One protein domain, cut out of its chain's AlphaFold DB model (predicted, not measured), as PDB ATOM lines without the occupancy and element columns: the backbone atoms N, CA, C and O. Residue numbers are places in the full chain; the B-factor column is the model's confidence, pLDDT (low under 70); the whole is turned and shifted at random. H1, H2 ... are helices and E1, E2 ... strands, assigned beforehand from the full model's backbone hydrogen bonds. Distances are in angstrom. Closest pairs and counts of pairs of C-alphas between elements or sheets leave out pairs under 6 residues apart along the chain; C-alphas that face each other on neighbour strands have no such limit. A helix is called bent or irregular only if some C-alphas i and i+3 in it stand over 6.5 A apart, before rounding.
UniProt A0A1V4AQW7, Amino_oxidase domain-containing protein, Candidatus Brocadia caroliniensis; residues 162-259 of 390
ATOM      1  N   VAL A 162      48.396  22.659   8.247       80.94
ATOM      2  CA  VAL A 162      47.239  23.004   9.071       80.94
ATOM      3  C   VAL A 162      46.429  21.754   9.353       80.94
ATOM      4  O   VAL A 162      46.379  20.829   8.538       80.94
ATOM      5  N   PHE A 163      45.820  21.729  10.530       79.94
ATOM      6  CA  PHE A 163      44.832  20.732  10.907       79.94
ATOM      7  C   PHE A 163      43.458  21.393  10.841       79.94
ATOM      8  O   PHE A 163      43.253  22.423  11.480       79.94
ATOM      9  N   LEU A 164      42.548  20.813  10.062       75.19
ATOM     10  CA  LEU A 164      41.162  21.266   9.948       75.19
ATOM     11  C   LEU A 164      40.263  20.202  10.581       75.19
ATOM     12  O   LEU A 164      40.420  19.006  10.306       75.19
ATOM     13  N   GLU A 165      39.366  20.626  11.473       66.50
ATOM     14  CA  GLU A 165      38.607  19.721  12.347       66.50
ATOM     15  C   GLU A 165      37.660  18.838  11.526       66.50
ATOM     16  O   GLU A 165      37.513  17.638  11.771       66.50
ATOM     17  N   LYS A 166      37.075  19.428  10.483       62.34
ATOM     18  CA  LYS A 166      36.191  18.761   9.536       62.34
ATOM     19  C   LYS A 166      36.802  18.809   8.147       62.34
ATOM     20  O   LYS A 166      36.280  19.508   7.290       62.34
ATOM     21  N   GLY A 167      37.854  18.022   7.900       49.91
ATOM     22  CA  GLY A 167      38.189  17.648   6.521       49.91
ATOM     23  C   GLY A 167      36.879  17.295   5.815       49.91
ATOM     24  O   GLY A 167      36.151  16.440   6.323       49.91
ATOM     25  N   GLY A 168      36.510  18.072   4.785       44.91
ATOM     26  CA  GLY A 168      35.130  18.172   4.300       44.91
ATOM     27  C   GLY A 168      34.439  16.816   4.156       44.91
ATOM     28  O   GLY A 168      35.102  15.812   3.916       44.91
ATOM     29  N   LYS A 169      33.107  16.776   4.277       43.75
ATOM     30  CA  LYS A 169      32.288  15.540   4.291       43.75
ATOM     31  C   LYS A 169      32.565  14.531   3.153       43.75
ATOM     32  O   LYS A 169      32.197  13.371   3.301       43.75
ATOM     33  N   ASP A 170      33.228  14.951   2.073       47.91
ATOM     34  CA  ASP A 170      33.629  14.113   0.932       47.91
ATOM     35  C   ASP A 170      35.100  13.648   0.955       47.91
ATOM     36  O   ASP A 170      35.520  12.850   0.116       47.91
ATOM     37  N   SER A 171      35.912  14.122   1.900       46.06
ATOM     38  CA  SER A 171      37.267  13.624   2.113       46.06
ATOM     39  C   SER A 171      37.209  12.461   3.098       46.06
ATOM     40  O   SER A 171      36.712  12.593   4.213       46.06
ATOM     41  N   GLN A 172      37.747  11.303   2.722       46.72
ATOM     42  CA  GLN A 172      37.863  10.135   3.609       46.72
ATOM     43  C   GLN A 172      38.793  10.362   4.825       46.72
ATOM     44  O   GLN A 172      39.155   9.409   5.506       46.72
ATOM     45  N   ASN A 173      39.171  11.612   5.115       43.62
ATOM     46  CA  ASN A 173      40.077  12.001   6.183       43.62
ATOM     47  C   ASN A 173      39.445  13.099   7.056       43.62
ATOM     48  O   ASN A 173      39.820  14.271   6.986       43.62
ATOM     49  N   SER A 174      38.517  12.715   7.932       43.53
ATOM     50  CA  SER A 174      38.226  13.506   9.132       43.53
ATOM     51  C   SER A 174      39.537  13.742   9.900       43.53
ATOM     52  O   SER A 174      40.202  12.769  10.263       43.53
ATOM     53  N   GLY A 175      39.936  14.999  10.119       53.75
ATOM     54  CA  GLY A 175      41.184  15.345  10.814       53.75
ATOM     55  C   GLY A 175      42.472  15.195   9.987       53.75
ATOM     56  O   GLY A 175      43.501  14.770  10.516       53.75
ATOM     57  N   ALA A 176      42.454  15.518   8.690       61.88
ATOM     58  CA  ALA A 176      43.679  15.539   7.888       61.88
ATOM     59  C   ALA A 176      44.567  16.749   8.215       61.88
ATOM     60  O   ALA A 176      44.174  17.902   8.039       61.88
ATOM     61  N   VAL A 177      45.825  16.477   8.571       67.31
ATOM     62  CA  VAL A 177      46.906  17.452   8.407       67.31
ATOM     63  C   VAL A 177      47.128  17.651   6.906       67.31
ATOM     64  O   VAL A 177      47.480  16.705   6.200       67.31
ATOM     65  N   THR A 178      46.942  18.871   6.415       79.62
ATOM     66  CA  THR A 178      47.126  19.233   5.001       79.62
ATOM     67  C   THR A 178      48.046  20.443   4.861       79.62
ATOM     68  O   THR A 178      48.354  21.116   5.843       79.62
ATOM     69  N   TYR A 179      48.522  20.723   3.650       82.38
ATOM     70  CA  TYR A 179      49.303  21.931   3.387       82.38
ATOM     71  C   TYR A 179      48.385  23.146   3.274       82.38
ATOM     72  O   TYR A 179      47.402  23.114   2.533       82.38
ATOM     73  N   LEU A 180      48.749  24.243   3.939       82.06
ATOM     74  CA  LEU A 180      48.013  25.509   3.886       82.06
ATOM     75  C   LEU A 180      47.838  26.005   2.443       82.06
ATOM     76  O   LEU A 180      46.764  26.455   2.058       82.06
ATOM     77  N   GLU A 181      48.861  25.835   1.606       82.44
ATOM     78  CA  GLU A 181      48.788  26.151   0.178       82.44
ATOM     79  C   GLU A 181      47.668  25.382  -0.549       82.44
ATOM     80  O   GLU A 181      47.004  25.946  -1.416       82.44
ATOM     81  N   ALA A 182      47.434  24.112  -0.204       82.38
ATOM     82  CA  ALA A 182      46.363  23.322  -0.809       82.38
ATOM     83  C   ALA A 182      44.983  23.841  -0.382       82.38
ATOM     84  O   ALA A 182      44.097  23.971  -1.224       82.38
ATOM     85  N   VAL A 183      44.833  24.214   0.894       81.44
ATOM     86  CA  VAL A 183      43.595  24.801   1.439       81.44
ATOM     87  C   VAL A 183      43.274  26.131   0.758       81.44
ATOM     88  O   VAL A 183      42.141  26.347   0.337       81.44
ATOM     89  N   LEU A 184      44.273  27.002   0.580       81.75
ATOM     90  CA  LEU A 184      44.105  28.309  -0.068       81.75
ATOM     91  C   LEU A 184      43.804  28.209  -1.575       81.75
ATOM     92  O   LEU A 184      43.199  29.117  -2.144       81.75
ATOM     93  N   LYS A 185      44.210  27.116  -2.232       83.44
ATOM     94  CA  LYS A 185      43.909  26.862  -3.651       83.44
ATOM     95  C   LYS A 185      42.493  26.339  -3.889       83.44
ATOM     96  O   LYS A 185      42.035  26.429  -5.026       83.44
ATOM     97  N   ASP A 186      41.802  25.826  -2.868       83.19
ATOM     98  CA  ASP A 186      40.411  25.385  -3.002       83.19
ATOM     99  C   ASP A 186      39.473  26.603  -3.139       83.19
ATOM    100  O   ASP A 186      39.403  27.428  -2.220       83.19
ATOM    101  N   PRO A 187      38.713  26.729  -4.247       85.06
ATOM    102  CA  PRO A 187      37.765  27.823  -4.448       85.06
ATOM    103  C   PRO A 187      36.740  28.003  -3.325       85.06
ATOM    104  O   PRO A 187      36.289  29.125  -3.087       85.06
ATOM    105  N   LYS A 188      36.388  26.936  -2.594       81.81
ATOM    106  CA  LYS A 188      35.466  27.004  -1.446       81.81
ATOM    107  C   LYS A 188      35.991  27.905  -0.326       81.81
ATOM    108  O   LYS A 188      35.202  28.510   0.401       81.81
ATOM    109  N   ASN A 189      37.314  28.038  -0.229       82.75
ATOM    110  CA  ASN A 189      37.988  28.849   0.777       82.75
ATOM    111  C   ASN A 189      38.260  30.279   0.305       82.75
ATOM    112  O   ASN A 189      38.612  31.124   1.119       82.75
ATOM    113  N   TRP A 190      38.033  30.619  -0.968       85.62
ATOM    114  CA  TRP A 190      38.313  31.971  -1.472       85.62
ATOM    115  C   TRP A 190      37.464  33.057  -0.801       85.62
ATOM    116  O   TRP A 190      37.864  34.219  -0.777       85.62
ATOM    117  N   LYS A 191      36.338  32.685  -0.177       84.50
ATOM    118  CA  LYS A 191      35.529  33.595   0.646       84.50
ATOM    119  C   LYS A 191      36.266  34.147   1.875       84.50
ATOM    120  O   LYS A 191      35.844  35.172   2.404       84.50
ATOM    121  N   THR A 192      37.360  33.517   2.311       84.56
ATOM    122  CA  THR A 192      38.205  34.017   3.409       84.56
ATOM    123  C   THR A 192      39.321  34.944   2.929       84.56
ATOM    124  O   THR A 192      39.908  35.646   3.743       84.56
ATOM    125  N   VAL A 193      39.604  35.014   1.623       84.75
ATOM    126  CA  VAL A 193      40.677  35.867   1.075       84.75
ATOM    127  C   VAL A 193      40.503  37.345   1.461       84.75
ATOM    128  O   VAL A 193      41.496  37.976   1.829       84.75
ATOM    129  N   PRO A 194      39.286  37.927   1.452       89.81
ATOM    130  CA  PRO A 194      39.096  39.308   1.887       89.81
ATOM    131  C   PRO A 194      39.234  39.518   3.401       89.81
ATOM    132  O   PRO A 194      39.419  40.662   3.804       89.81
ATOM    133  N   LEU A 195      39.171  38.466   4.230       91.81
ATOM    134  CA  LEU A 195      39.025  38.552   5.692       91.81
ATOM    135  C   LEU A 195      40.011  39.533   6.336       91.81
ATOM    136  O   LEU A 195      39.609  40.437   7.063       91.81
ATOM    137  N   LEU A 196      41.307  39.377   6.053       89.50
ATOM    138  CA  LEU A 196      42.345  40.223   6.644       89.50
ATOM    139  C   LEU A 196      42.225  41.680   6.179       89.50
ATOM    140  O   LEU A 196      42.413  42.595   6.978       89.50
ATOM    141  N   ASN A 197      41.848  41.916   4.920       91.00
ATOM    142  CA  ASN A 197      41.587  43.270   4.428       91.00
ATOM    143  C   ASN A 197      40.343  43.876   5.086       91.00
ATOM    144  O   ASN A 197      40.340  45.056   5.417       91.00
ATOM    145  N   GLU A 198      39.297  43.090   5.316       92.88
ATOM    146  CA  GLU A 198      38.097  43.568   6.000       92.88
ATOM    147  C   GLU A 198      38.371  43.917   7.469       92.88
ATOM    148  O   GLU A 198      37.852  44.920   7.949       92.88
ATOM    149  N   VAL A 199      39.239  43.167   8.159       91.50
ATOM    150  CA  VAL A 199      39.753  43.553   9.488       91.50
ATOM    151  C   VAL A 199      40.595  44.830   9.389       91.50
ATOM    152  O   VAL A 199      40.416  45.763  10.169       91.50
ATOM    153  N   LYS A 200      41.491  44.917   8.397       89.62
ATOM    154  CA  LYS A 200      42.368  46.079   8.176       89.62
ATOM    155  C   LYS A 200      41.591  47.373   7.947       89.62
ATOM    156  O   LYS A 200      42.026  48.432   8.398       89.62
ATOM    157  N   TYR A 201      40.466  47.287   7.248       90.81
ATOM    158  CA  TYR A 201      39.602  48.416   6.913       90.81
ATOM    159  C   TYR A 201      38.303  48.428   7.728       90.81
ATOM    160  O   TYR A 201      37.339  49.076   7.316       90.81
ATOM    161  N   TYR A 202      38.274  47.747   8.880       90.62
ATOM    162  CA  TYR A 202      37.127  47.774   9.780       90.62
ATOM    163  C   TYR A 202      36.822  49.216  10.199       90.62
ATOM    164  O   TYR A 202      37.728  49.989  10.536       90.62
ATOM    165  N   ASN A 203      35.547  49.597  10.120       83.75
ATOM    166  CA  ASN A 203      35.130  50.972  10.338       83.75
ATOM    167  C   ASN A 203      35.269  51.355  11.819       83.75
ATOM    168  O   ASN A 203      34.705  50.719  12.707       83.75
ATOM    169  N   ASN A 204      35.988  52.447  12.082       72.94
ATOM    170  CA  ASN A 204      36.194  52.967  13.434       72.94
ATOM    171  C   ASN A 204      34.989  53.751  13.983       72.94
ATOM    172  O   ASN A 204      35.023  54.163  15.145       72.94
ATOM    173  N   ASP A 205      33.938  53.933  13.185       75.06
ATOM    174  CA  ASP A 205      32.689  54.561  13.624       75.06
ATOM    175  C   ASP A 205      31.644  53.536  14.116       75.06
ATOM    176  O   ASP A 205      30.748  53.909  14.870       75.06
ATOM    177  N   ASP A 206      31.782  52.250  13.766       76.69
ATOM    178  CA  ASP A 206      30.877  51.172  14.204       76.69
ATOM    179  C   ASP A 206      31.283  50.629  15.575       76.69
ATOM    180  O   ASP A 206      32.476  50.537  15.845       76.69
ATOM    181  N   ASP A 207      30.349  50.185  16.420       86.12
ATOM    182  CA  ASP A 207      30.705  49.532  17.689       86.12
ATOM    183  C   ASP A 207      31.735  48.403  17.478       86.12
ATOM    184  O   ASP A 207      31.669  47.626  16.516       86.12
ATOM    185  N   ASP A 208      32.731  48.331  18.367       90.81
ATOM    186  CA  ASP A 208      33.732  47.265  18.304       90.81
ATOM    187  C   ASP A 208      33.067  45.926  18.635       90.81
ATOM    188  O   ASP A 208      32.260  45.829  19.563       90.81
ATOM    189  N   ILE A 209      33.409  44.893  17.871       93.62
ATOM    190  CA  ILE A 209      32.877  43.541  18.048       93.62
ATOM    191  C   ILE A 209      34.020  42.560  18.271       93.62
ATOM    192  O   ILE A 209      35.176  42.836  17.941       93.62
ATOM    193  N   SER A 210      33.695  41.394  18.822       94.88
ATOM    194  CA  SER A 210      34.662  40.310  18.934       94.88
ATOM    195  C   SER A 210      34.989  39.708  17.563       94.88
ATOM    196  O   SER A 210      34.185  39.773  16.629       94.88
ATOM    197  N   ALA A 211      36.154  39.078  17.443       94.69
ATOM    198  CA  ALA A 211      36.561  38.325  16.264       94.69
ATOM    199  C   ALA A 211      35.565  37.190  15.971       94.69
ATOM    200  O   ALA A 211      35.229  36.952  14.815       94.69
ATOM    201  N   GLN A 212      35.014  36.564  17.016       95.06
ATOM    202  CA  GLN A 212      33.937  35.581  16.907       95.06
ATOM    203  C   GLN A 212      32.693  36.193  16.253       95.06
ATOM    204  O   GLN A 212      32.217  35.683  15.240       95.06
ATOM    205  N   GLY A 213      32.202  37.321  16.779       94.44
ATOM    206  CA  GLY A 213      31.035  38.008  16.220       94.44
ATOM    207  C   GLY A 213      31.281  38.524  14.799       94.44
ATOM    208  O   GLY A 213      30.361  38.576  13.983       94.44
ATOM    209  N   PHE A 214      32.526  38.870  14.470       94.44
ATOM    210  CA  PHE A 214      32.928  39.231  13.115       94.44
ATOM    211  C   PHE A 214      32.852  38.040  12.155       94.44
ATOM    212  O   PHE A 214      32.274  38.179  11.079       94.44
ATOM    213  N   ILE A 215      33.363  36.869  12.549       93.50
ATOM    214  CA  ILE A 215      33.291  35.630  11.756       93.50
ATOM    215  C   ILE A 215      31.839  35.175  11.570       93.50
ATOM    216  O   ILE A 215      31.452  34.789  10.467       93.50
ATOM    217  N   GLU A 216      31.011  35.248  12.614       93.12
ATOM    218  CA  GLU A 216      29.597  34.847  12.558       93.12
ATOM    219  C   GLU A 216      28.799  35.665  11.538       93.12
ATOM    220  O   GLU A 216      28.007  35.098  10.787       93.12
ATOM    221  N   LYS A 217      29.076  36.971  11.421       92.62
ATOM    222  CA  LYS A 217      28.464  37.844  10.401       92.62
ATOM    223  C   LYS A 217      28.833  37.475   8.961       92.62
ATOM    224  O   LYS A 217      28.185  37.962   8.039       92.62
ATOM    225  N   LYS A 218      29.889  36.683   8.747       90.25
ATOM    226  CA  LYS A 218      30.364  36.285   7.412       90.25
ATOM    227  C   LYS A 218      29.756  34.980   6.915       90.25
ATOM    228  O   LYS A 218      30.004  34.622   5.767       90.25
ATOM    229  N   GLU A 219      29.005  34.275   7.765       88.62
ATOM    230  CA  GLU A 219      28.350  33.006   7.416       88.62
ATOM    231  C   GLU A 219      29.342  31.999   6.792       88.62
ATOM    232  O   GLU A 219      29.054  31.279   5.834       88.62
ATOM    233  N   TYR A 220      30.576  31.972   7.311       88.69
ATOM    234  CA  TYR A 220      31.554  30.975   6.896       88.69
ATOM    235  C   TYR A 220      31.146  29.582   7.384       88.69
ATOM    236  O   TYR A 220      30.631  29.401   8.486       88.69
ATOM    237  N   GLU A 221      31.439  28.584   6.556       84.50
ATOM    238  CA  GLU A 221      31.086  27.179   6.768       84.50
ATOM    239  C   GLU A 221      32.329  26.326   6.523       84.50
ATOM    240  O   GLU A 221      33.195  26.737   5.742       84.50
ATOM    241  N   ASP A 222      32.386  25.160   7.169       84.25
ATOM    242  CA  ASP A 222      33.439  24.148   7.017       84.25
ATOM    243  C   ASP A 222      34.865  24.746   7.084       84.25
ATOM    244  O   ASP A 222      35.138  25.595   7.939       84.25
ATOM    245  N   ASP A 223      35.766  24.337   6.183       82.69
ATOM    246  CA  ASP A 223      37.179  24.747   6.138       82.69
ATOM    247  C   ASP A 223      37.374  26.269   6.136       82.69
ATOM    248  O   ASP A 223      38.326  26.781   6.720       82.69
ATOM    249  N   ALA A 224      36.461  27.025   5.523       84.56
ATOM    250  CA  ALA A 224      36.554  28.479   5.498       84.56
ATOM    251  C   ALA A 224      36.336  29.094   6.889       84.56
ATOM    252  O   ALA A 224      36.944  30.114   7.217       84.56
ATOM    253  N   LYS A 225      35.486  28.478   7.721       88.62
ATOM    254  CA  LYS A 225      35.305  28.901   9.112       88.62
ATOM    255  C   LYS A 225      36.542  28.560   9.938       88.62
ATOM    256  O   LYS A 225      37.031  29.425  10.657       88.62
ATOM    257  N   ASP A 226      37.086  27.355   9.777       86.69
ATOM    258  CA  ASP A 226      38.315  26.928  10.459       86.69
ATOM    259  C   ASP A 226      39.507  27.819  10.074       86.69
ATOM    260  O   ASP A 226      40.276  28.245  10.934       86.69
ATOM    261  N   MET A 227      39.614  28.192   8.796       86.31
ATOM    262  CA  MET A 227      40.623  29.126   8.299       86.31
ATOM    263  C   MET A 227      40.454  30.537   8.863       86.31
ATOM    264  O   MET A 227      41.449  31.171   9.209       86.31
ATOM    265  N   ALA A 228      39.220  31.035   8.969       90.19
ATOM    266  CA  ALA A 228      38.964  32.335   9.580       90.19
ATOM    267  C   ALA A 228      39.308  32.330  11.077       90.19
ATOM    268  O   ALA A 228      39.966  33.254  11.554       90.19
ATOM    269  N   ASN A 229      38.941  31.262  11.791       90.00
ATOM    270  CA  ASN A 229      39.311  31.067  13.190       90.00
ATOM    271  C   ASN A 229      40.837  31.076  13.343       90.00
ATOM    272  O   ASN A 229      41.372  31.886  14.097       90.00
ATOM    273  N   LEU A 230      41.538  30.243  12.566       86.06
ATOM    274  CA  LEU A 230      42.996  30.143  12.589       86.06
ATOM    275  C   LEU A 230      43.668  31.489  12.292       86.06
ATOM    276  O   LEU A 230      44.598  31.872  12.997       86.06
ATOM    277  N   ALA A 231      43.193  32.220  11.281       87.69
ATOM    278  CA  ALA A 231      43.765  33.507  10.902       87.69
ATOM    279  C   ALA A 231      43.623  34.563  12.011       87.69
ATOM    280  O   ALA A 231      44.552  35.338  12.228       87.69
ATOM    281  N   LEU A 232      42.486  34.607  12.716       90.12
ATOM    282  CA  LEU A 232      42.240  35.644  13.724       90.12
ATOM    283  C   LEU A 232      42.752  35.277  15.124       90.12
ATOM    284  O   LEU A 232      43.091  36.186  15.879       90.12
ATOM    285  N   SER A 233      42.856  33.989  15.476       85.31
ATOM    286  CA  SER A 233      43.321  33.553  16.806       85.31
ATOM    287  C   SER A 233      44.727  32.948  16.826       85.31
ATOM    288  O   SER A 233      45.314  32.824  17.894       85.31
ATOM    289  N   GLY A 234      45.301  32.561  15.685       79.94
ATOM    290  CA  GLY A 234      46.566  31.812  15.635       79.94
ATOM    291  C   GLY A 234      47.805  32.583  16.105       79.94
ATOM    292  O   GLY A 234      48.854  31.983  16.329       79.94
ATOM    293  N   HIS A 235      47.699  33.904  16.263       78.50
ATOM    294  CA  HIS A 235      48.841  34.799  16.488       78.50
ATOM    295  C   HIS A 235      48.718  35.669  17.737       78.50
ATOM    296  O   HIS A 235      49.681  36.328  18.143       78.50
ATOM    297  N   LEU A 236      47.540  35.676  18.356       80.75
ATOM    298  CA  LEU A 236      47.287  36.376  19.599       80.75
ATOM    299  C   LEU A 236      46.808  35.360  20.631       80.75
ATOM    300  O   LEU A 236      45.916  34.567  20.339       80.75
ATOM    301  N   PRO A 237      47.364  35.371  21.849       74.38
ATOM    302  CA  PRO A 237      46.786  34.590  22.927       74.38
ATOM    303  C   PRO A 237      45.422  35.195  23.295       74.38
ATOM    304  O   PRO A 237      45.341  36.336  23.744       74.38
ATOM    305  N   GLY A 238      44.347  34.452  23.082       81.56
ATOM    306  CA  GLY A 238      42.986  34.883  23.398       81.56
ATOM    307  C   GLY A 238      41.977  34.066  22.607       81.56
ATOM    308  O   GLY A 238      42.265  33.633  21.489       81.56
ATOM    309  N   SER A 239      40.805  33.823  23.187       87.94
ATOM    310  CA  SER A 239      39.710  33.213  22.433       87.94
ATOM    311  C   SER A 239      39.057  34.243  21.508       87.94
ATOM    312  O   SER A 239      39.143  35.454  21.718       87.94
ATOM    313  N   LEU A 240      38.409  33.779  20.439       91.00
ATOM    314  CA  LEU A 240      37.821  34.661  19.422       91.00
ATOM    315  C   LEU A 240      36.752  35.612  19.987       91.00
ATOM    316  O   LEU A 240      36.526  36.682  19.426       91.00
ATOM    317  N   ASP A 241      36.084  35.244  21.078       92.62
ATOM    318  CA  ASP A 241      35.110  36.078  21.783       92.62
ATOM    319  C   ASP A 241      35.756  37.165  22.662       92.62
ATOM    320  O   ASP A 241      35.107  38.170  22.952       92.62
ATOM    321  N   GLU A 242      37.034  37.014  23.018       90.06
ATOM    322  CA  GLU A 242      37.820  37.996  23.775       90.06
ATOM    323  C   GLU A 242      38.599  38.967  22.874       90.06
ATOM    324  O   GLU A 242      38.858  40.110  23.260       90.06
ATOM    325  N   LEU A 243      38.986  38.528  21.673       91.62
ATOM    326  CA  LEU A 243      39.729  39.345  20.715       91.62
ATOM    327  C   LEU A 243      38.799  40.354  20.040       91.62
ATOM    328  O   LEU A 243      37.826  39.956  19.410       91.62
ATOM    329  N   SER A 244      39.104  41.650  20.117       92.62
ATOM    330  CA  SER A 244      38.319  42.678  19.421       92.62
ATOM    331  C   SER A 244      38.858  42.948  18.019       92.62
ATOM    332  O   SER A 244      40.073  42.940  17.808       92.62
ATOM    333  N   VAL A 245      37.983  43.217  17.045       93.62
ATOM    334  CA  VAL A 245      38.401  43.471  15.653       93.62
ATOM    335  C   VAL A 245      39.287  44.711  15.562       93.62
ATOM    336  O   VAL A 245      40.313  44.689  14.878       93.62
ATOM    337  N   ARG A 246      38.959  45.777  16.307       90.25
ATOM    338  CA  ARG A 246      39.837  46.956  16.388       90.25
ATOM    339  C   ARG A 246      41.159  46.647  17.082       90.25
ATOM    340  O   ARG A 246      42.174  47.233  16.717       90.25
ATOM    341  N   GLY A 247      41.168  45.724  18.043       88.88
ATOM    342  CA  GLY A 247      42.382  45.197  18.659       88.88
ATOM    343  C   GLY A 247      43.298  44.566  17.612       88.88
ATOM    344  O   GLY A 247      44.431  45.018  17.453       88.88
ATOM    345  N   LEU A 248      42.768  43.632  16.812       90.06
ATOM    346  CA  LEU A 248      43.490  42.981  15.708       90.06
ATOM    347  C   LEU A 248      44.043  44.000  14.698       90.06
ATOM    348  O   LEU A 248      45.180  43.873  14.240       90.06
ATOM    349  N   GLN A 249      43.259  45.030  14.367       87.06
ATOM    350  CA  GLN A 249      43.694  46.125  13.499       87.06
ATOM    351  C   GLN A 249      44.825  46.943  14.141       87.06
ATOM    352  O   GLN A 249      45.809  47.260  13.475       87.06
ATOM    353  N   SER A 250      44.703  47.280  15.429       84.12
ATOM    354  CA  SER A 250      45.699  48.072  16.161       84.12
ATOM    355  C   SER A 250      47.021  47.334  16.373       84.12
ATOM    356  O   SER A 250      48.077  47.965  16.335       84.12
ATOM    357  N   ASP A 251      46.964  46.007  16.499       82.38
ATOM    358  CA  ASP A 251      48.129  45.121  16.561       82.38
ATOM    359  C   ASP A 251      48.754  44.871  15.179       82.38
ATOM    360  O   ASP A 251      49.761  44.172  15.071       82.38
ATOM    361  N   LEU A 252      48.183  45.465  14.122       83.69
ATOM    362  CA  LEU A 252      48.604  45.302  12.731       83.69
ATOM    363  C   LEU A 252      48.578  43.836  12.275       83.69
ATOM    364  O   LEU A 252      49.338  43.451  11.387       83.69
ATOM    365  N   LEU A 253      47.681  43.019  12.850       84.69
ATOM    366  CA  LEU A 253      47.563  41.599  12.520       84.69
ATOM    367  C   LEU A 253      47.409  41.375  11.005       84.69
ATOM    368  O   LEU A 253      48.144  40.549  10.467       84.69
ATOM    369  N   PRO A 254      46.540  42.100  10.270       83.81
ATOM    370  CA  PRO A 254      46.425  41.903   8.828       83.81
ATOM    371  C   PRO A 254      47.728  42.133   8.068       83.81
ATOM    372  O   PRO A 254      48.068  41.347   7.191       83.81
ATOM    373  N   ASP A 255      48.464  43.193   8.407       81.38
ATOM    374  CA  ASP A 255      49.736  43.494   7.752       81.38
ATOM    375  C   ASP A 255      50.761  42.402   8.066       81.38
ATOM    376  O   ASP A 255      51.436  41.916   7.166       81.38
ATOM    377  N   MET A 256      50.800  41.950   9.319       78.25
ATOM    378  CA  MET A 256      51.676  40.880   9.783       78.25
ATOM    379  C   MET A 256      51.427  39.544   9.066       78.25
ATOM    380  O   MET A 256      52.373  38.855   8.691       78.25
ATOM    381  N   LEU A 257      50.160  39.166   8.876       79.19
ATOM    382  CA  LEU A 257      49.785  37.880   8.281       79.19
ATOM    383  C   LEU A 257      49.861  37.860   6.765       79.19
ATOM    384  O   LEU A 257      50.024  36.793   6.186       79.19
ATOM    385  N   LEU A 258      49.764  39.016   6.114       78.50
ATOM    386  CA  LEU A 258      49.940  39.114   4.668       78.50
ATOM    387  C   LEU A 258      51.421  39.086   4.248       78.50
ATOM    388  O   LEU A 258      51.712  38.960   3.057       78.50
ATOM    389  N   GLU A 259      52.359  39.160   5.197       78.62
ATOM    390  CA  GLU A 259      53.782  38.966   4.915       78.62
ATOM    391  C   GLU A 259      54.099  37.503   4.586       78.62
ATOM    392  O   GLU A 259      53.718  36.571   5.291       78.62
TER     393      GLU A 259
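Overview. This is residues 162 to 259 of the 390 residues of the protein "Amino_oxidase domain-containing protein" of Candidatus Brocadia caroliniensis (UniProt A0A1V4AQW7). Short helices gather round one longer helix, H5, in an elongated body: H2 and H4 pack on H5, and H3, H6 and H7 make a group at one end, with H3 touching both of the others. At the opposite end lie the short strand E1 and a loop, residues 162 to 176, while H1 leads from E1 towards H2. The printed part has 98 residues with one named strand followed by seven named helices, in the order E1, H1, H2, H3, H4, H5, H6, H7, and its class is mostly helix. The whole is compact, with a radius of gyration of the C-alphas of 13.7 A, yet elongated in outline, spanning 45 by 25 by 25 A.

Along the chain. Begin at C-alpha 162, at (47.239, 23.004, 9.071), and read through residues 162 to 176, which hold no named element. Then find strand E1, residues 177 to 179, 7.1 A from first to last C-alpha, with C-alpha 177 at (46.906, 17.452, 8.407). Next come helix H1, residues 180 to 185, 8.7 A long, and helix H2, residues 187 to 192, 10.0 A long. H2 is irregular, but only just: its C-alphas 188 and 191 are 6.9 A apart. Read on to H3, residues 195 to 200, and H4, residues 211 to 216, each 8.6 A long. H5, residues 222 to 233, is the longest helix and runs 16.8 A from C-alpha 222 at (33.439, 24.148, 7.017) to C-alpha 233 at (43.321, 33.553, 16.806). H6, residues 245 to 250, and H7, residues 253 to 258, are each 8.6 A long, and H7 ends with C-alpha 258 at (49.940, 39.114, 4.668).

Arrangement. Start at residues 162 to 163, which pair antiparallel with residues 177 to 178 of E1; E1 pairs with no named strand. E1 and H1 meet only through their link. H1 touches no helix; it is close to H5 but not clearly touching, the closest C-alphas being those of Val 183 and Asp 223, 8.0 A apart. H2 touches H5 with residues 223 to 228 of H5 alone, at a shallow tilt of 31 degrees, the same way; look at the C-alphas of Asn 189 and Ala 224, their closest, 4.9 A apart. H3 touches H6 at a steep tilt of 55 degrees, the same way, with Lys 200 and Gln 249 as the closest C-alphas at 5.5 A. H3 also touches H7, at a steep tilt of 52 degrees, opposite ways, and here the closest C-alphas are those of Leu 196 and Pro 254, 4.9 A apart. H3 and H4 are near each other. H4 and H5 form a helical hairpin: they touch at a shallow tilt of 17 degrees, opposite ways, and their closest C-alphas, of Ala 211 and Leu 232, are 6.8 A apart. The helix packing is part aligned, part crossed, with two of these four touching pairs at a shallow tilt. H4 and H7 are apart. In H1, H3, H4, H5, H6 and H7 every O i to N i+4 pair is within hydrogen-bond range; in H2 0 of 2 are, beside 2 of 3 O i to N i+3 pairs.

Size, cuts and confidence. Look for the two C-alphas farthest apart, those of Gln 172 and Asp 205, at 45.8 A. The C-alphas of Val 162 and Glu 259, first and last printed, are 17.7 A apart. The printed part has no cut. The link from H5 to H6, 11 residues, is long. The mean pLDDT of the printed part is 81.5, and the model's confidence is under 70 at residues 165 to 177.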